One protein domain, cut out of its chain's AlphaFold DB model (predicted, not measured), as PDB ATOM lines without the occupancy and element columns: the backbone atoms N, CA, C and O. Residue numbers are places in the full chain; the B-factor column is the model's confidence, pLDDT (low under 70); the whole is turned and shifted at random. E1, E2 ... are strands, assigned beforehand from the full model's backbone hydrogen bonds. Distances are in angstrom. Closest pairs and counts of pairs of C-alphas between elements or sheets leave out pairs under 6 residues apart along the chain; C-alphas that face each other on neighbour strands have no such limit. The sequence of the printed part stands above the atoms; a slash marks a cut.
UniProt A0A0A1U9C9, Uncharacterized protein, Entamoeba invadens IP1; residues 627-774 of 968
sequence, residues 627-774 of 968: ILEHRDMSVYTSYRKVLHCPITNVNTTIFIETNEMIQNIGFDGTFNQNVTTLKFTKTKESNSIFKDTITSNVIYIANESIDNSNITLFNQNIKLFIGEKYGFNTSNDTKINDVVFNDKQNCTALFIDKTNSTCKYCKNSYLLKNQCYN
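AT A GLANCE: This is residues 627 to 774 of the 968 residues of an uncharacterized protein of Entamoeba invadens IP1 (UniProt A0A0A1U9C9). This is an elongated stack of chain turns: a strongly twisted wall of six strands, E2, E4, E5, E7, E10 and E11, with E1 and E3 and then the sheet E6, E9, E8 making the other wall, the two larger sheets forming a sandwich. Residues 627 to 651 coil at the E1 end of the stack, and the small hairpin E12 and E13 sits at the other end. The 148 printed residues hold thirteen named strands, E1 to E13 in order, and no named helix; the class is all strand, with 73 residues, under half, in named elements. The large sheet is mixed, E6, E9, E8 and the pair E12, E13 are antiparallel, and E1 and E3 are parallel. The whole is compact, with a radius of gyration of the C-alphas of 15.1 A and spans of 50 by 29 by 23 A.

IN THESE COORDINATES: Begin with the large sheet at C-alpha 660, (130.347, 145.620, 121.727), where E2 starts and runs to residue 663. Strand beside strand from E2, the large sheet then runs through E4, residues 677 to 682, 15.9 A; E5, 696 to 701, 16.8 A; E7, 718 to 723, 17.0 A; E10, 747 to 753, 15.8 A; and E11, 756 to 762, 17.5 A, in that order. In the second sheet look for E6, 709 to 714, 17.1 A; E9, 736 to 742, 19.4 A; and E8, 727 to 733, 20.1 A. E1, residues 652 to 656, starts at (134.641, 159.380, 135.215), and E3 is residues 670 to 673. E12, residues 765 to 768, and E13, 771 to 774, come last, ending at C-alpha 774, (155.784, 125.380, 122.868).

HOW THE PARTS SIT: In the large sheet E2 and E4 are parallel, with N 663 and O 681 2.8 A apart. E4 and E5 are parallel too, with N 680 and O 700 at 2.8 A, as are E5 and E7, with N 699 and O 720 at 2.9 A. E7 and E10 are antiparallel at 172 degrees, with N 721 and O 750 at 2.8 A. E10 and E11 form a hairpin, with N 758 and O 751 at 2.8 A. Across the sandwich, two sheets face to face, look at the closest C-alphas of E8 and E10, Gly 727 and Thr 748, 4.2 A apart. In the second sheet N 711 of E6 and O 739 of E9 are 2.9 A apart, and in the hairpin E8 and E9 N 729 and O 740 are 2.9 A apart. Residues 689 to 690 pair in parallel with residues 712 to 713 of E6. N 656 of E1 and O 672 of E3 are 2.8 A apart. In the hairpin E12 and E13 N 766 and O 773 are 3.0 A apart, and the closest C-alphas of E11 and E13, Cys 759 and Gln 771, are 5.5 A apart.

THE WHOLE: The C-alphas of Leu 643 and Asn 774, the two farthest apart, are 50.7 A from each other. The printed part has no cut, and its one long link is E4 to E5, 13 residues. The mean pLDDT of the printed part is 83.9; look for values under 70 at residues 694 to 695, 715 to 717, 732 to 736, 755 and 766 to 770.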
ATOM      1  N   ILE A 627     126.649 156.363 131.039       92.69
ATOM      2  CA  ILE A 627     126.102 155.092 130.535       92.69
ATOM      3  C   ILE A 627     126.318 155.024 129.025       92.69
ATOM      4  O   ILE A 627     125.790 155.876 128.310       92.69
ATOM      5  N   LEU A 628     127.079 154.032 128.561       93.38
ATOM      6  CA  LEU A 628     127.353 153.765 127.148       93.38
ATOM      7  C   LEU A 628     126.403 152.672 126.627       93.38
ATOM      8  O   LEU A 628     126.521 151.507 127.012       93.38
ATOM      9  N   GLU A 629     125.482 153.050 125.739       93.56
ATOM     10  CA  GLU A 629     124.453 152.167 125.159       93.56
ATOM     11  C   GLU A 629     124.795 151.699 123.740       93.56
ATOM     12  O   GLU A 629     124.301 150.670 123.274       93.56
ATOM     13  N   HIS A 630     125.643 152.449 123.036       92.06
ATOM     14  CA  HIS A 630     126.105 152.108 121.693       92.06
ATOM     15  C   HIS A 630     127.620 151.926 121.664       92.06
ATOM     16  O   HIS A 630     128.345 152.400 122.531       92.06
ATOM     17  N   ARG A 631     128.112 151.205 120.655       91.56
ATOM     18  CA  ARG A 631     129.488 150.689 120.664       91.56
ATOM     19  C   ARG A 631     130.600 151.738 120.594       91.56
ATOM     20  O   ARG A 631     131.708 151.440 121.014       91.56
ATOM     21  N   ASP A 632     130.363 152.912 120.016       92.25
ATOM     22  CA  ASP A 632     131.434 153.859 119.671       92.25
ATOM     23  C   ASP A 632     131.598 154.944 120.743       92.25
ATOM     24  O   ASP A 632     130.697 155.760 120.929       92.25
ATOM     25  N   MET A 633     132.752 154.981 121.419       90.75
ATOM     26  CA  MET A 633     133.037 155.967 122.472       90.75
ATOM     27  C   MET A 633     133.231 157.401 121.967       90.75
ATOM     28  O   MET A 633     133.011 158.347 122.719       90.75
ATOM     29  N   SER A 634     133.670 157.594 120.722       85.94
ATOM     30  CA  SER A 634     133.869 158.940 120.160       85.94
ATOM     31  C   SER A 634     132.552 159.626 119.802       85.94
ATOM     32  O   SER A 634     132.485 160.854 119.705       85.94
ATOM     33  N   VAL A 635     131.497 158.834 119.606       86.31
ATOM     34  CA  VAL A 635     130.177 159.320 119.231       86.31
ATOM     35  C   VAL A 635     129.418 159.699 120.497       86.31
ATOM     36  O   VAL A 635     128.982 158.852 121.269       86.31
ATOM     37  N   TYR A 636     129.228 160.999 120.700       81.69
ATOM     38  CA  TYR A 636     128.541 161.540 121.875       81.69
ATOM     39  C   TYR A 636     127.100 161.005 122.047       81.69
ATOM     40  O   TYR A 636     126.658 160.781 123.171       81.69
ATOM     41  N   THR A 637     126.386 160.700 120.954       85.38
ATOM     42  CA  THR A 637     125.049 160.070 120.997       85.38
ATOM     43  C   THR A 637     125.065 158.600 121.418       85.38
ATOM     44  O   THR A 637     124.001 158.008 121.559       85.38
ATOM     45  N   SER A 638     126.235 157.987 121.620       89.81
ATOM     46  CA  SER A 638     126.336 156.633 122.176       89.81
ATOM     47  C   SER A 638     126.010 156.565 123.667       89.81
ATOM     48  O   SER A 638     125.874 155.467 124.211       89.81
ATOM     49  N   TYR A 639     125.910 157.717 124.334       90.06
ATOM     50  CA  TYR A 639     125.651 157.816 125.763       90.06
ATOM     51  C   TYR A 639     124.193 158.198 126.039       90.06
ATOM     52  O   TYR A 639     123.684 159.151 125.452       90.06
ATOM     53  N   ARG A 640     123.544 157.544 127.016       86.94
ATOM     54  CA  ARG A 640     122.153 157.856 127.429       86.94
ATOM     55  C   ARG A 640     121.986 159.311 127.906       86.94
ATOM     56  O   ARG A 640     120.905 159.887 127.834       86.94
ATOM     57  N   LYS A 641     123.065 159.908 128.425       81.25
ATOM     58  CA  LYS A 641     123.139 161.267 128.989       81.25
ATOM     59  C   LYS A 641     124.257 162.037 128.293       81.25
ATOM     60  O   LYS A 641     125.385 162.123 128.766       81.25
ATOM     61  N   VAL A 642     123.916 162.501 127.098       77.44
ATOM     62  CA  VAL A 642     124.840 162.892 126.028       77.44
ATOM     63  C   VAL A 642     125.807 164.029 126.403       77.44
ATOM     64  O   VAL A 642     126.982 163.981 126.044       77.44
ATOM     65  N   LEU A 643     125.338 165.052 127.126       86.56
ATOM     66  CA  LEU A 643     126.140 166.244 127.456       86.56
ATOM     67  C   LEU A 643     127.011 166.042 128.695       86.56
ATOM     68  O   LEU A 643     128.089 166.617 128.804       86.56
ATOM     69  N   HIS A 644     126.541 165.203 129.612       86.25
ATOM     70  CA  HIS A 644     127.152 164.986 130.911       86.25
ATOM     71  C   HIS A 644     128.584 164.430 130.812       86.25
ATOM     72  O   HIS A 644     129.457 164.873 131.541       86.25
ATOM     73  N   CYS A 645     128.880 163.500 129.896       88.81
ATOM     74  CA  CYS A 645     130.098 162.689 130.007       88.81
ATOM     75  C   CYS A 645     131.432 163.415 129.673       88.81
ATOM     76  O   CYS A 645     131.657 163.754 128.502       88.81
ATOM     77  N   PRO A 646     132.374 163.575 130.636       88.44
ATOM     78  CA  PRO A 646     133.726 164.084 130.417       88.44
ATOM     79  C   PRO A 646     134.748 162.938 130.365       88.44
ATOM     80  O   PRO A 646     135.217 162.433 131.387       88.44
ATOM     81  N   ILE A 647     135.118 162.532 129.155       83.88
ATOM     82  CA  ILE A 647     136.016 161.390 128.901       83.88
ATOM     83  C   ILE A 647     137.484 161.627 129.313       83.88
ATOM     84  O   ILE A 647     138.238 160.677 129.486       83.88
ATOM     85  N   THR A 648     137.894 162.878 129.517       81.31
ATOM     86  CA  THR A 648     139.254 163.276 129.928       81.31
ATOM     87  C   THR A 648     139.421 163.387 131.451       81.31
ATOM     88  O   THR A 648     140.443 163.865 131.936       81.31
ATOM     89  N   ASN A 649     138.414 162.990 132.238       86.88
ATOM     90  CA  ASN A 649     138.438 163.095 133.697       86.88
ATOM     91  C   ASN A 649     138.667 161.723 134.353       86.88
ATOM     92  O   ASN A 649     137.964 160.758 134.063       86.88
ATOM     93  N   VAL A 650     139.625 161.665 135.282       89.00
ATOM     94  CA  VAL A 650     140.001 160.458 136.039       89.00
ATOM     95  C   VAL A 650     138.885 159.910 136.937       89.00
ATOM     96  O   VAL A 650     138.849 158.712 137.202       89.00
ATOM     97  N   ASN A 651     137.953 160.757 137.380       90.62
ATOM     98  CA  ASN A 651     136.826 160.359 138.233       90.62
ATOM     99  C   ASN A 651     135.603 159.890 137.423       90.62
ATOM    100  O   ASN A 651     134.567 159.540 137.992       90.62
ATOM    101  N   THR A 652     135.702 159.876 136.090       92.44
ATOM    102  CA  THR A 652     134.641 159.380 135.215       92.44
ATOM    103  C   THR A 652     134.620 157.858 135.194       92.44
ATOM    104  O   THR A 652     135.617 157.202 134.892       92.44
ATOM    105  N   THR A 653     133.447 157.287 135.452       93.38
ATOM    106  CA  THR A 653     133.158 155.865 135.268       93.38
ATOM    107  C   THR A 653     132.196 155.686 134.100       93.38
ATOM    108  O   THR A 653     131.087 156.220 134.114       93.38
ATOM    109  N   ILE A 654     132.606 154.923 133.086       93.38
ATOM    110  CA  ILE A 654     131.736 154.528 131.973       93.38
ATOM    111  C   ILE A 654     131.137 153.151 132.276       93.38
ATOM    112  O   ILE A 654     131.842 152.142 132.282       93.38
ATOM    113  N   PHE A 655     129.826 153.109 132.485       92.69
ATOM    114  CA  PHE A 655     129.023 151.897 132.601       92.69
ATOM    115  C   PHE A 655     128.678 151.377 131.201       92.69
ATOM    116  O   PHE A 655     127.970 152.036 130.440       92.69
ATOM    117  N   ILE A 656     129.207 150.206 130.850       93.19
ATOM    118  CA  ILE A 656     129.051 149.594 129.528       93.19
ATOM    119  C   ILE A 656     127.818 148.686 129.541       93.19
ATOM    120  O   ILE A 656     127.859 147.602 130.127       93.19
ATOM    121  N   GLU A 657     126.746 149.109 128.867       92.25
ATOM    122  CA  GLU A 657     125.484 148.356 128.728       92.25
ATOM    123  C   GLU A 657     125.306 147.738 127.326       92.25
ATOM    124  O   GLU A 657     124.260 147.181 127.001       92.25
ATOM    125  N   THR A 658     126.347 147.797 126.493       91.19
ATOM    126  CA  THR A 658     126.412 147.192 125.152       91.19
ATOM    127  C   THR A 658     127.369 145.999 125.125       91.19
ATOM    128  O   THR A 658     128.406 146.002 125.783       91.19
ATOM    129  N   ASN A 659     127.056 144.987 124.312       88.88
ATOM    130  CA  ASN A 659     127.903 143.801 124.123       88.88
ATOM    131  C   ASN A 659     129.122 144.056 123.216       88.88
ATOM    132  O   ASN A 659     129.988 143.192 123.103       88.88
ATOM    133  N   GLU A 660     129.203 145.208 122.550       94.12
ATOM    134  CA  GLU A 660     130.347 145.620 121.727       94.12
ATOM    135  C   GLU A 660     130.761 147.046 122.098       94.12
ATOM    136  O   GLU A 660     129.900 147.914 122.241       94.12
ATOM    137  N   MET A 661     132.067 147.285 122.235       94.81
ATOM    138  CA  MET A 661     132.651 148.583 122.572       94.81
ATOM    139  C   MET A 661     133.939 148.832 121.776       94.81
ATOM    140  O   MET A 661     134.776 147.938 121.616       94.81
ATOM    141  N   ILE A 662     134.078 150.057 121.271       94.94
ATOM    142  CA  ILE A 662     135.218 150.550 120.499       94.94
ATOM    143  C   ILE A 662     135.832 151.736 121.250       94.94
ATOM    144  O   ILE A 662     135.259 152.827 121.282       94.94
ATOM    145  N   GLN A 663     137.021 151.530 121.819       93.81
ATOM    146  CA  GLN A 663     137.833 152.580 122.433       93.81
ATOM    147  C   GLN A 663     138.728 153.228 121.371       93.81
ATOM    148  O   GLN A 663     139.861 152.804 121.124       93.81
ATOM    149  N   ASN A 664     138.189 154.263 120.732       91.50
ATOM    150  CA  ASN A 664     138.847 155.059 119.692       91.50
ATOM    151  C   ASN A 664     139.298 156.452 120.159       91.50
ATOM    152  O   ASN A 664     139.990 157.158 119.423       91.50
ATOM    153  N   ILE A 665     138.962 156.839 121.390       90.44
ATOM    154  CA  ILE A 665     139.368 158.099 122.014       90.44
ATOM    155  C   ILE A 665     140.129 157.845 123.321       90.44
ATOM    156  O   ILE A 665     140.070 156.755 123.886       90.44
ATOM    157  N   GLY A 666     140.902 158.844 123.760       88.00
ATOM    158  CA  GLY A 666     141.613 158.771 125.036       88.00
ATOM    159  C   GLY A 666     140.617 158.788 126.189       88.00
ATOM    160  O   GLY A 666     139.611 159.493 126.112       88.00
ATOM    161  N   PHE A 667     140.887 157.996 127.221       91.00
ATOM    162  CA  PHE A 667     140.046 157.899 128.403       91.00
ATOM    163  C   PHE A 667     140.930 157.693 129.629       91.00
ATOM    164  O   PHE A 667     141.734 156.759 129.654       91.00
ATOM    165  N   ASP A 668     140.776 158.572 130.614       88.62
ATOM    166  CA  ASP A 668     141.611 158.590 131.822       88.62
ATOM    167  C   ASP A 668     140.908 157.974 133.041       88.62
ATOM    168  O   ASP A 668     141.542 157.745 134.071       88.62
ATOM    169  N   GLY A 669     139.604 157.715 132.926       91.69
ATOM    170  CA  GLY A 669     138.769 157.168 133.989       91.69
ATOM    171  C   GLY A 669     138.728 155.638 134.026       91.69
ATOM    172  O   GLY A 669     139.666 154.943 133.630       91.69
ATOM    173  N   THR A 670     137.605 155.096 134.507       93.12
ATOM    174  CA  THR A 670     137.398 153.645 134.638       93.12
ATOM    175  C   THR A 670     136.164 153.143 133.892       93.12
ATOM    176  O   THR A 670     135.193 153.861 133.672       93.12
ATOM    177  N   PHE A 671     136.202 151.883 133.479       92.69
ATOM    178  CA  PHE A 671     135.088 151.157 132.893       92.69
ATOM    179  C   PHE A 671     134.440 150.261 133.943       92.69
ATOM    180  O   PHE A 671     135.133 149.601 134.720       92.69
ATOM    181  N   ASN A 672     133.115 150.183 133.913       92.38
ATOM    182  CA  ASN A 672     132.346 149.170 134.618       92.38
ATOM    183  C   ASN A 672     131.530 148.375 133.595       92.38
ATOM    184  O   ASN A 672     130.632 148.906 132.938       92.38
ATOM    185  N   GLN A 673     131.878 147.104 133.417       89.75
ATOM    186  CA  GLN A 673     131.189 146.210 132.504       89.75
ATOM    187  C   GLN A 673     129.892 145.676 133.138       89.75
ATOM    188  O   GLN A 673     129.931 144.757 133.957       89.75
ATOM    189  N   ASN A 674     128.739 146.183 132.685       88.44
ATOM    190  CA  ASN A 674     127.418 145.714 133.125       88.44
ATOM    191  C   ASN A 674     126.876 144.537 132.292       88.44
ATOM    192  O   ASN A 674     125.872 143.926 132.656       88.44
ATOM    193  N   VAL A 675     127.538 144.194 131.183       82.75
ATOM    194  CA  VAL A 675     127.203 143.035 130.342       82.75
ATOM    195  C   VAL A 675     128.041 141.808 130.700       82.75
ATOM    196  O   VAL A 675     129.216 141.908 131.055       82.75
ATOM    197  N   THR A 676     127.477 140.612 130.551       81.94
ATOM    198  CA  THR A 676     128.191 139.352 130.833       81.94
ATOM    199  C   THR A 676     129.316 139.084 129.834       81.94
ATOM    200  O   THR A 676     130.362 138.556 130.212       81.94
ATOM    201  N   THR A 677     129.141 139.494 128.576       84.06
ATOM    202  CA  THR A 677     130.118 139.327 127.494       84.06
ATOM    203  C   THR A 677     130.332 140.640 126.751       84.06
ATOM    204  O   THR A 677     129.371 141.216 126.245       84.06
ATOM    205  N   LEU A 678     131.585 141.077 126.634       89.62
ATOM    206  CA  LEU A 678     131.957 142.301 125.930       89.62
ATOM    207  C   LEU A 678     132.953 142.003 124.808       89.62
ATOM    208  O   LEU A 678     134.057 141.530 125.070       89.62
ATOM    209  N   LYS A 679     132.605 142.339 123.567       93.00
ATOM    210  CA  LYS A 679     133.562 142.472 122.467       93.00
ATOM    211  C   LYS A 679     134.230 143.841 122.565       93.00
ATOM    212  O   LYS A 679     133.590 144.863 122.334       93.00
ATOM    213  N   PHE A 680     135.510 143.852 122.909       94.88
ATOM    214  CA  PHE A 680     136.299 145.053 123.137       94.88
ATOM    215  C   PHE A 680     137.289 145.265 121.990       94.88
ATOM    216  O   PHE A 680     138.109 144.395 121.690       94.88
ATOM    217  N   THR A 681     137.198 146.429 121.350       95.50
ATOM    218  CA  THR A 681     138.094 146.851 120.269       95.50
ATOM    219  C   THR A 681     138.854 148.089 120.714       95.50
ATOM    220  O   THR A 681     138.253 149.143 120.913       95.50
ATOM    221  N   LYS A 682     140.173 147.989 120.856       94.00
ATOM    222  CA  LYS A 682     141.026 149.125 121.235       94.00
ATOM    223  C   LYS A 682     141.760 149.632 120.008       94.00
ATOM    224  O   LYS A 682     142.591 148.908 119.479       94.00
ATOM    225  N   THR A 683     141.479 150.848 119.547       93.06
ATOM    226  CA  THR A 683     142.139 151.418 118.352       93.06
ATOM    227  C   THR A 683     143.065 152.588 118.676       93.06
ATOM    228  O   THR A 683     143.732 153.101 117.781       93.06
ATOM    229  N   LYS A 684     143.117 153.023 119.941       87.62
ATOM    230  CA  LYS A 684     143.969 154.115 120.418       87.62
ATOM    231  C   LYS A 684     144.723 153.706 121.680       87.62
ATOM    232  O   LYS A 684     144.129 153.148 122.606       87.62
ATOM    233  N   GLU A 685     146.013 154.031 121.741       84.25
ATOM    234  CA  GLU A 685     146.819 153.877 122.956       84.25
ATOM    235  C   GLU A 685     146.276 154.810 124.045       84.25
ATOM    236  O   GLU A 685     146.394 156.031 123.975       84.25
ATOM    237  N   SER A 686     145.566 154.222 125.001       84.25
ATOM    238  CA  SER A 686     144.882 154.909 126.096       84.25
ATOM    239  C   SER A 686     144.657 153.933 127.246       84.25
ATOM    240  O   SER A 686     144.746 152.715 127.054       84.25
ATOM    241  N   ASN A 687     144.386 154.448 128.443       82.44
ATOM    242  CA  ASN A 687     144.157 153.603 129.605       82.44
ATOM    243  C   ASN A 687     142.845 152.820 129.441       82.44
ATOM    244  O   ASN A 687     141.822 153.348 129.006       82.44
ATOM    245  N   SER A 688     142.883 151.531 129.775       91.94
ATOM    246  CA  SER A 688     141.711 150.651 129.757       91.94
ATOM    247  C   SER A 688     141.581 149.996 131.124       91.94
ATOM    248  O   SER A 688     141.993 148.853 131.318       91.94
ATOM    249  N   ILE A 689     141.071 150.758 132.087       91.25
ATOM    250  CA  ILE A 689     140.981 150.347 133.488       91.25
ATOM    251  C   ILE A 689     139.568 149.842 133.756       91.25
ATOM    252  O   ILE A 689     138.622 150.611 133.652       91.25
ATOM    253  N   PHE A 690     139.411 148.573 134.119       90.44
ATOM    254  CA  PHE A 690     138.119 147.972 134.449       90.44
ATOM    255  C   PHE A 690     137.984 147.765 135.961       90.44
ATOM    256  O   PHE A 690     138.807 147.102 136.601       90.44
ATOM    257  N   LYS A 691     136.906 148.320 136.516       87.88
ATOM    258  CA  LYS A 691     136.490 148.222 137.917       87.88
ATOM    259  C   LYS A 691     135.027 147.780 137.953       87.88
ATOM    260  O   LYS A 691     134.131 148.548 138.297       87.88
ATOM    261  N   ASP A 692     134.789 146.551 137.508       84.62
ATOM    262  CA  ASP A 692     133.424 146.045 137.359       84.62
ATOM    263  C   ASP A 692     132.788 145.769 138.723       84.62
ATOM    264  O   ASP A 692     133.456 145.339 139.662       84.62
ATOM    265  N   THR A 693     131.479 145.978 138.817       73.12
ATOM    266  CA  THR A 693     130.683 145.585 139.990       73.12
ATOM    267  C   THR A 693     130.142 144.158 139.891       73.12
ATOM    268  O   THR A 693     129.745 143.578 140.899       73.12
ATOM    269  N   ILE A 694     130.107 143.585 138.683       66.31
ATOM    270  CA  ILE A 694     129.698 142.195 138.446       66.31
ATOM    271  C   ILE A 694     130.886 141.267 138.722       66.31
ATOM    272  O   ILE A 694     132.014 141.535 138.318       66.31
ATOM    273  N   THR A 695     130.621 140.162 139.420       66.19
ATOM    274  CA  THR A 695     131.657 139.255 139.929       66.19
ATOM    275  C   THR A 695     132.222 138.293 138.888       66.19
ATOM    276  O   THR A 695     133.279 137.723 139.147       66.19
ATOM    277  N   SER A 696     131.560 138.074 137.743       77.31
ATOM    278  CA  SER A 696     132.012 137.136 136.705       77.31
ATOM    279  C   SER A 696     131.635 137.567 135.282       77.31
ATOM    280  O   SER A 696     130.451 137.564 134.935       77.31
ATOM    281  N   ASN A 697     132.626 137.892 134.444       82.38
ATOM    282  CA  ASN A 697     132.396 138.487 133.120       82.38
ATOM    283  C   ASN A 697     133.410 137.986 132.069       82.38
ATOM    284  O   ASN A 697     134.490 137.491 132.399       82.38
ATOM    285  N   VAL A 698     133.096 138.162 130.783       84.25
ATOM    286  CA  VAL A 698     133.966 137.808 129.648       84.25
ATOM    287  C   VAL A 698     134.316 139.052 128.832       84.25
ATOM    288  O   VAL A 698     133.432 139.855 128.523       84.25
ATOM    289  N   ILE A 699     135.586 139.181 128.437       90.75
ATOM    290  CA  ILE A 699     136.052 140.141 127.429       90.75
ATOM    291  C   ILE A 699     136.629 139.374 126.240       90.75
ATOM    292  O   ILE A 699     137.597 138.627 126.366       90.75
ATOM    293  N   TYR A 700     136.060 139.599 125.065       91.44
ATOM    294  CA  TYR A 700     136.606 139.157 123.793       91.44
ATOM    295  C   TYR A 700     137.367 140.315 123.137       91.44
ATOM    296  O   TYR A 700     136.769 141.349 122.843       91.44
ATOM    297  N   ILE A 701     138.668 140.152 122.895       93.12
ATOM    298  CA  ILE A 701     139.479 141.154 122.193       93.12
ATOM    299  C   ILE A 701     139.323 140.972 120.689       93.12
ATOM    300  O   ILE A 701     139.672 139.927 120.135       93.12
ATOM    301  N   ALA A 702     138.820 142.011 120.029       91.69
ATOM    302  CA  ALA A 702     138.622 142.015 118.589       91.69
ATOM    303  C   ALA A 702     139.961 142.044 117.830       91.69
ATOM    304  O   ALA A 702     140.927 142.673 118.275       91.69
ATOM    305  N   ASN A 703     140.012 141.389 116.666       91.19
ATOM    306  CA  ASN A 703     141.227 141.233 115.855       91.19
ATOM    307  C   ASN A 703     141.762 142.570 115.310       91.19
ATOM    308  O   ASN A 703     142.952 142.682 115.010       91.19
ATOM    309  N   GLU A 704     140.889 143.571 115.209       92.25
ATOM    310  CA  GLU A 704     141.175 144.936 114.771       92.25
ATOM    311  C   GLU A 704     141.797 145.808 115.876       92.25
ATOM    312  O   GLU A 704     142.132 146.964 115.624       92.25
ATOM    313  N   SER A 705     141.958 145.283 117.098       93.56
ATOM    314  CA  SER A 705     142.606 146.021 118.188       93.56
ATOM    315  C   SER A 705     144.091 146.262 117.905       93.56
ATOM    316  O   SER A 705     144.720 145.465 117.210       93.56
ATOM    317  N   ILE A 706     144.673 147.323 118.465       93.38
ATOM    318  CA  ILE A 706     146.118 147.581 118.410       93.38
ATOM    319  C   ILE A 706     146.895 146.505 119.181       93.38
ATOM    320  O   ILE A 706     146.501 146.099 120.274       93.38
ATOM    321  N   ASP A 707     147.983 146.023 118.583       91.38
ATOM    322  CA  ASP A 707     148.835 144.988 119.172       91.38
ATOM    323  C   ASP A 707     149.626 145.527 120.378       91.38
ATOM    324  O   ASP A 707     149.839 146.732 120.507       91.38
ATOM    325  N   ASN A 708     150.065 144.630 121.264       90.00
ATOM    326  CA  ASN A 708     150.857 144.955 122.456       90.00
ATOM    327  C   ASN A 708     150.218 145.995 123.395       90.00
ATOM    328  O   ASN A 708     150.883 146.892 123.910       90.00
ATOM    329  N   SER A 709     148.918 145.840 123.639       90.00
ATOM    330  CA  SER A 709     148.131 146.714 124.509       90.00
ATOM    331  C   SER A 709     147.835 146.086 125.865       90.00
ATOM    332  O   SER A 709     147.838 144.867 126.024       90.00
ATOM    333  N   ASN A 710     147.546 146.935 126.850       90.19
ATOM    334  CA  ASN A 710     147.204 146.532 128.209       90.19
ATOM    335  C   ASN A 710     145.737 146.823 128.565       90.19
ATOM    336  O   ASN A 710     145.107 147.748 128.037       90.19
ATOM    337  N   ILE A 711     145.213 146.013 129.485       91.31
ATOM    338  CA  ILE A 711     143.952 146.209 130.200       91.31
ATOM    339  C   ILE A 711     144.233 146.003 131.685       91.31
ATOM    340  O   ILE A 711     144.721 144.947 132.084       91.31
ATOM    341  N   THR A 712     143.895 146.994 132.495       89.81
ATOM    342  CA  THR A 712     144.122 146.983 133.940       89.81
ATOM    343  C   THR A 712     142.849 146.553 134.660       89.81
ATOM    344  O   THR A 712     141.768 147.061 134.365       89.81
ATOM    345  N   LEU A 713     142.963 145.638 135.623       86.19
ATOM    346  CA  LEU A 713     141.845 145.146 136.434       86.19
ATOM    347  C   LEU A 713     142.047 145.457 137.915       86.19
ATOM    348  O   LEU A 713     143.095 145.141 138.485       86.19
ATOM    349  N   PHE A 714     141.006 145.985 138.561       77.62
ATOM    350  CA  PHE A 714     140.971 146.140 140.015       77.62
ATOM    351  C   PHE A 714     140.447 144.868 140.706       77.62
ATOM    352  O   PHE A 714     139.450 144.273 140.302       77.62
ATOM    353  N   ASN A 715     141.172 144.435 141.743       59.88
ATOM    354  CA  ASN A 715     141.021 143.145 142.424       59.88
ATOM    355  C   ASN A 715     139.616 142.949 143.034       59.88
ATOM    356  O   ASN A 715     139.293 143.647 143.991       59.88
ATOM    357  N   GLN A 716     138.837 141.987 142.501       60.38
ATOM    358  CA  GLN A 716     137.703 141.258 143.129       60.38
ATOM    359  C   GLN A 716     136.886 140.399 142.132       60.38
ATOM    360  O   GLN A 716     136.089 139.572 142.574       60.38
ATOM    361  N   ASN A 717     137.116 140.528 140.817       65.06
ATOM    362  CA  ASN A 717     136.260 139.916 139.790       65.06
ATOM    363  C   ASN A 717     136.886 138.683 139.124       65.06
ATOM    364  O   ASN A 717     138.099 138.600 138.928       65.06
ATOM    365  N   ILE A 718     136.030 137.738 138.740       77.81
ATOM    366  CA  ILE A 718     136.344 136.594 137.887       77.81
ATOM    367  C   ILE A 718     136.213 137.058 136.432       77.81
ATOM    368  O   ILE A 718     135.135 137.463 136.002       77.81
ATOM    369  N   LYS A 719     137.288 137.014 135.645       85.44
ATOM    370  CA  LYS A 719     137.260 137.494 134.258       85.44
ATOM    371  C   LYS A 719     137.903 136.516 133.290       85.44
ATOM    372  O   LYS A 719     139.007 136.031 133.528       85.44
ATOM    373  N   LEU A 720     137.215 136.236 132.186       83.06
ATOM    374  CA  LEU A 720     137.740 135.429 131.084       83.06
ATOM    375  C   LEU A 720     138.056 136.332 129.889       83.06
ATOM    376  O   LEU A 720     137.156 136.937 129.312       83.06
ATOM    377  N   PHE A 721     139.325 136.389 129.501       87.31
ATOM    378  CA  PHE A 721     139.775 137.037 128.273       87.31
ATOM    379  C   PHE A 721     139.855 136.014 127.152       87.31
ATOM    380  O   PHE A 721     140.401 134.929 127.352       87.31
ATOM    381  N   ILE A 722     139.327 136.356 125.982       85.56
ATOM    382  CA  ILE A 722     139.344 135.509 124.787       85.56
ATOM    383  C   ILE A 722     139.877 136.324 123.609       85.56
ATOM    384  O   ILE A 722     139.461 137.460 123.405       85.56
ATOM    385  N   GLY A 723     140.774 135.738 122.818       84.06
ATOM    386  CA  GLY A 723     141.311 136.341 121.602       84.06
ATOM    387  C   GLY A 723     141.518 135.288 120.518       84.06
ATOM    388  O   GLY A 723     141.929 134.166 120.802       84.06
ATOM    389  N   GLU A 724     141.203 135.628 119.267       80.94
ATOM    390  CA  GLU A 724     141.473 134.750 118.116       80.94
ATOM    391  C   GLU A 724     142.856 135.025 117.523       80.94
ATOM    392  O   GLU A 724     143.667 134.111 117.360       80.94
ATOM    393  N   LYS A 725     143.151 136.300 117.240       85.81
ATOM    394  CA  LYS A 725     144.483 136.747 116.818       85.81
ATOM    395  C   LYS A 725     145.454 136.857 117.998       85.81
ATOM    396  O   LYS A 725     146.589 136.393 117.874       85.81
ATOM    397  N   TYR A 726     145.007 137.450 119.105       89.38
ATOM    398  CA  TYR A 726     145.841 137.850 120.242       89.38
ATOM    399  C   TYR A 726     145.825 136.828 121.378       89.38
ATOM    400  O   TYR A 726     144.764 136.310 121.727       89.38
ATOM    401  N   GLY A 727     146.989 136.578 121.978       88.69
ATOM    402  CA  GLY A 727     147.099 135.915 123.274       88.69
ATOM    403  C   GLY A 727     147.379 136.899 124.409       88.69
ATOM    404  O   GLY A 727     147.594 138.086 124.179       88.69
ATOM    405  N   PHE A 728     147.403 136.392 125.638       90.69
ATOM    406  CA  PHE A 728     147.396 137.163 126.876       90.69
ATOM    407  C   PHE A 728     148.515 136.744 127.825       90.69
ATOM    408  O   PHE A 728     148.844 135.561 127.940       90.69
ATOM    409  N   ASN A 729     149.042 137.711 128.567       87.75
ATOM    410  CA  ASN A 729     149.932 137.499 129.702       87.75
ATOM    411  C   ASN A 729     149.569 138.464 130.841       87.75
ATOM    412  O   ASN A 729     148.983 139.518 130.596       87.75
ATOM    413  N   THR A 730     149.931 138.117 132.074       82.88
ATOM    414  CA  THR A 730     149.706 138.955 133.259       82.88
ATOM    415  C   THR A 730     151.027 139.402 133.868       82.88
ATOM    416  O   THR A 730     151.893 138.563 134.125       82.88
ATOM    417  N   SER A 731     151.170 140.692 134.164       73.00
ATOM    418  CA  SER A 731     152.176 141.182 135.112       73.00
ATOM    419  C   SER A 731     151.496 141.415 136.459       73.00
ATOM    420  O   SER A 731     150.614 142.264 136.566       73.00
ATOM    421  N   ASN A 732     151.868 140.630 137.471       60.72
ATOM    422  CA  ASN A 732     151.233 140.697 138.786       60.72
ATOM    423  C   ASN A 732     151.944 141.724 139.676       60.72
ATOM    424  O   ASN A 732     153.109 141.526 140.022       60.72
ATOM    425  N   ASP A 733     151.212 142.748 140.116       55.56
ATOM    426  CA  ASP A 733     151.510 143.499 141.337       55.56
ATOM    427  C   ASP A 733     150.405 143.206 142.372       55.56
ATOM    428  O   ASP A 733     149.275 142.864 142.036       55.56
ATOM    429  N   THR A 734     150.718 143.306 143.659       52.59
ATOM    430  CA  THR A 734     149.935 142.798 144.805       52.59
ATOM    431  C   THR A 734     148.497 143.342 144.947       52.59
ATOM    432  O   THR A 734     147.754 142.871 145.811       52.59
ATOM    433  N   LYS A 735     148.058 144.295 144.108       56.56
ATOM    434  CA  LYS A 735     146.700 144.883 144.120       56.56
ATOM    435  C   LYS A 735     146.025 145.038 142.747       56.56
ATOM    436  O   LYS A 735     144.819 145.282 142.723       56.56
ATOM    437  N   ILE A 736     146.760 144.917 141.642       61.69
ATOM    438  CA  ILE A 736     146.303 145.249 140.285       61.69
ATOM    439  C   ILE A 736     146.804 144.160 139.332       61.69
ATOM    440  O   ILE A 736     147.986 143.821 139.358       61.69
ATOM    441  N   ASN A 737     145.914 143.631 138.485       73.25
ATOM    442  CA  ASN A 737     146.318 142.731 137.407       73.25
ATOM    443  C   ASN A 737     146.328 143.501 136.088       73.25
ATOM    444  O   ASN A 737     145.265 143.879 135.589       73.25
ATOM    445  N   ASP A 738     147.509 143.676 135.502       85.25
ATOM    446  CA  ASP A 738     147.639 144.176 134.137       85.25
ATOM    447  C   ASP A 738     147.682 142.999 133.163       85.25
ATOM    448  O   ASP A 738     148.579 142.151 133.205       85.25
ATOM    449  N   VAL A 739     146.681 142.942 132.286       89.19
ATOM    450  CA  VAL A 739     146.568 141.957 131.211       89.19
ATOM    451  C   VAL A 739     147.115 142.576 129.939       89.19
ATOM    452  O   VAL A 739     146.492 143.458 129.349       89.19
ATOM    453  N   VAL A 740     148.275 142.101 129.503       90.19
ATOM    454  CA  VAL A 740     148.878 142.495 128.228       90.19
ATOM    455  C   VAL A 740     148.435 141.505 127.161       90.19
ATOM    456  O   VAL A 740     148.610 140.295 127.335       90.19
ATOM    457  N   PHE A 741     147.882 142.001 126.054       91.56
ATOM    458  CA  PHE A 741     147.521 141.182 124.902       91.56
ATOM    459  C   PHE A 741     148.387 141.513 123.686       91.56
ATOM    460  O   PHE A 741     148.586 142.682 123.350       91.56
ATOM    461  N   ASN A 742     148.919 140.476 123.034       90.25
ATOM    462  CA  ASN A 742     149.646 140.605 121.773       90.25
ATOM    463  C   ASN A 742     149.642 139.314 120.948       90.25
ATOM    464  O   ASN A 742     149.214 138.257 121.413       90.25
ATOM    465  N   ASP A 743     150.090 139.400 119.698       88.81
ATOM    466  CA  ASP A 743     150.059 138.282 118.748       88.81
ATOM    467  C   ASP A 743     151.106 137.180 119.012       88.81
ATOM    468  O   ASP A 743     150.938 136.055 118.527       88.81
ATOM    469  N   LYS A 744     152.139 137.486 119.814       86.62
ATOM    470  CA  LYS A 744     153.228 136.575 120.216       86.62
ATOM    471  C   LYS A 744     152.864 135.700 121.407       86.62
ATOM    472  O   LYS A 744     153.478 134.653 121.600       86.62
ATOM    473  N   GLN A 745     151.921 136.134 122.240       88.12
ATOM    474  CA  GLN A 745     151.481 135.343 123.379       88.12
ATOM    475  C   GLN A 745     150.650 134.153 122.911       88.12
ATOM    476  O   GLN A 745     149.750 134.259 122.081       88.12
ATOM    477  N   ASN A 746     150.923 133.004 123.514       84.38
ATOM    478  CA  ASN A 746     150.248 131.772 123.145       84.38
ATOM    479  C   ASN A 746     148.912 131.582 123.862       84.38
ATOM    480  O   ASN A 746     148.035 130.910 123.333       84.38
ATOM    481  N   CYS A 747     148.716 132.148 125.052       84.44
ATOM    482  CA  CYS A 747     147.474 131.939 125.789       84.44
ATOM    483  C   CYS A 747     146.320 132.742 125.175       84.44
ATOM    484  O   CYS A 747     146.247 133.938 125.390       84.44
ATOM    485  N   THR A 748     145.404 132.119 124.439       84.19
ATOM    486  CA  THR A 748     144.276 132.786 123.747       84.19
ATOM    487  C   THR A 748     142.961 132.742 124.527       84.19
ATOM    488  O   THR A 748     141.997 133.407 124.151       84.19
ATOM    489  N   ALA A 749     142.917 132.001 125.638       83.38
ATOM    490  CA  ALA A 749     141.867 132.135 126.643       83.38
ATOM    491  C   ALA A 749     142.492 132.213 128.041       83.38
ATOM    492  O   ALA A 749     142.984 131.204 128.550       83.38
ATOM    493  N   LEU A 750     142.481 133.394 128.656       85.12
ATOM    494  CA  LEU A 750     143.072 133.649 129.970       85.12
ATOM    495  C   LEU A 750     141.970 133.853 131.006       85.12
ATOM    496  O   LEU A 750     141.157 134.763 130.887       85.12
ATOM    497  N   PHE A 751     141.960 133.015 132.035       83.25
ATOM    498  CA  PHE A 751     141.023 133.106 133.145       83.25
ATOM    499  C   PHE A 751     141.709 133.716 134.363       83.25
ATOM    500  O   PHE A 751     142.736 133.203 134.814       83.25
ATOM    501  N   ILE A 752     141.123 134.779 134.899       82.56
ATOM    502  CA  ILE A 752     141.593 135.500 136.077       82.56
ATOM    503  C   ILE A 752     140.541 135.349 137.171       82.56
ATOM    504  O   ILE A 752     139.387 135.710 136.966       82.56
ATOM    505  N   ASP A 753     140.937 134.820 138.323       77.81
ATOM    506  CA  ASP A 753     140.129 134.779 139.544       77.81
ATOM    507  C   ASP A 753     140.915 135.474 140.655       77.81
ATOM    508  O   ASP A 753     141.924 134.951 141.145       77.81
ATOM    509  N   LYS A 754     140.482 136.691 141.011       73.25
ATOM    510  CA  LYS A 754     141.192 137.579 141.945       73.25
ATOM    511  C   LYS A 754     142.634 137.798 141.474       73.25
ATOM    512  O   LYS A 754     142.832 138.389 140.424       73.25
ATOM    513  N   THR A 755     143.638 137.300 142.195       67.62
ATOM    514  CA  THR A 755     145.068 137.428 141.847       67.62
ATOM    515  C   THR A 755     145.619 136.251 141.040       67.62
ATOM    516  O   THR A 755     146.779 136.274 140.633       67.62
ATOM    517  N   ASN A 756     144.834 135.189 140.838       76.62
ATOM    518  CA  ASN A 756     145.300 133.986 140.159       76.62
ATOM    519  C   ASN A 756     144.940 134.045 138.676       76.62
ATOM    520  O   ASN A 756     143.763 134.065 138.318       76.62
ATOM    521  N   SER A 757     145.952 134.009 137.813       80.00
ATOM    522  CA  SER A 757     145.781 133.888 136.368       80.00
ATOM    523  C   SER A 757     146.093 132.459 135.915       80.00
ATOM    524  O   SER A 757     147.077 131.840 136.317       80.00
ATOM    525  N   THR A 758     145.208 131.889 135.100       82.31
ATOM    526  CA  THR A 758     145.380 130.550 134.526       82.31
ATOM    527  C   THR A 758     145.042 130.578 133.053       82.31
ATOM    528  O   THR A 758     143.976 131.051 132.655       82.31
ATOM    529  N   CYS A 759     145.929 130.027 132.231       78.75
ATOM    530  CA  CYS A 759     145.592 129.829 130.840       78.75
ATOM    531  C   CYS A 759     144.605 128.667 130.704       78.75
ATOM    532  O   CYS A 759     144.798 127.604 131.296       78.75
ATOM    533  N   LYS A 760     143.541 128.871 129.930       78.12
ATOM    534  CA  LYS A 760     142.551 127.847 129.578       78.12
ATOM    535  C   LYS A 760     142.729 127.340 128.154       78.12
ATOM    536  O   LYS A 760     142.313 126.224 127.863       78.12
ATOM    537  N   TYR A 761     143.380 128.117 127.287       74.31
ATOM    538  CA  TYR A 761     143.611 127.718 125.904       74.31
ATOM    539  C   TYR A 761     144.850 128.345 125.282       74.31
ATOM    540  O   TYR A 761     145.131 129.522 125.500       74.31
ATOM    541  N   CYS A 762     145.547 127.554 124.471       71.94
ATOM    542  CA  CYS A 762     146.822 127.898 123.865       71.94
ATOM    543  C   CYS A 762     146.737 127.871 122.332       71.94
ATOM    544  O   CYS A 762     146.198 126.937 121.743       71.94
ATOM    545  N   LYS A 763     147.310 128.885 121.686       73.62
ATOM    546  CA  LYS A 763     147.530 129.013 120.243       73.62
ATOM    547  C   LYS A 763     148.907 128.442 119.918       73.62
ATOM    548  O   LYS A 763     149.877 128.766 120.599       73.62
ATOM    549  N   ASN A 764     148.982 127.569 118.914       70.75
ATOM    550  CA  ASN A 764     150.226 126.958 118.412       70.75
ATOM    551  C   ASN A 764     151.144 126.348 119.498       70.75
ATOM    552  O   ASN A 764     152.354 126.261 119.338       70.75
ATOM    553  N   SER A 765     150.564 125.912 120.616       71.31
ATOM    554  CA  SER A 765     151.245 125.315 121.773       71.31
ATOM    555  C   SER A 765     150.269 124.390 122.509       71.31
ATOM    556  O   SER A 765     149.098 124.303 122.128       71.31
ATOM    557  N   TYR A 766     150.728 123.662 123.527       64.44
ATOM    558  CA  TYR A 766     149.867 122.783 124.325       64.44
ATOM    559  C   TYR A 766     149.706 123.295 125.756       64.44
ATOM    560  O   TYR A 766     150.588 123.956 126.309       64.44
ATOM    561  N   LEU A 767     148.559 122.970 126.355       65.94
ATOM    562  CA  LEU A 767     148.215 123.357 127.717       65.94
ATOM    563  C   LEU A 767     148.664 122.271 128.700       65.94
ATOM    564  O   LEU A 767     148.191 121.136 128.641       65.94
ATOM    565  N   LEU A 768     149.535 122.618 129.644       65.44
ATOM    566  CA  LEU A 768     149.936 121.739 130.743       65.44
ATOM    567  C   LEU A 768     149.951 122.544 132.042       65.44
ATOM    568  O   LEU A 768     150.501 123.638 132.084       65.44
ATOM    569  N   LYS A 769     149.322 122.033 133.111       66.12
ATOM    570  CA  LYS A 769     149.219 122.730 134.414       66.12
ATOM    571  C   LYS A 769     148.758 124.201 134.294       66.12
ATOM    572  O   LYS A 769     149.265 125.066 134.999       66.12
ATOM    573  N   ASN A 770     147.788 124.477 133.417       68.25
ATOM    574  CA  ASN A 770     147.261 125.823 133.134       68.25
ATOM    575  C   ASN A 770     148.278 126.831 132.541       68.25
ATOM    576  O   ASN A 770     148.061 128.041 132.629       68.25
ATOM    577  N   GLN A 771     149.367 126.353 131.932       72.88
ATOM    578  CA  GLN A 771     150.360 127.163 131.219       72.88
ATOM    579  C   GLN A 771     150.549 126.643 129.788       72.88
ATOM    580  O   GLN A 771     150.379 125.448 129.528       72.88
ATOM    581  N   CYS A 772     150.884 127.543 128.860       74.00
ATOM    582  CA  CYS A 772     151.172 127.187 127.473       74.00
ATOM    583  C   CYS A 772     152.650 126.860 127.295       74.00
ATOM    584  O   CYS A 772     153.509 127.675 127.629       74.00
ATOM    585  N   TYR A 773     152.935 125.699 126.713       72.88
ATOM    586  CA  TYR A 773     154.288 125.268 126.378       72.88
ATOM    587  C   TYR A 773     154.413 125.039 124.874       72.88
ATOM    588  O   TYR A 773     153.560 124.394 124.261       72.88
ATOM    589  N   ASN A 774     155.486 125.564 124.286       73.00
ATOM    590  CA  ASN A 774     155.784 125.380 122.868       73.00
ATOM    591  C   ASN A 774     156.057 123.907 122.551       73.00
ATOM    592  O   ASN A 774     156.578 123.161 123.389       73.00
TER     593      ASN A 774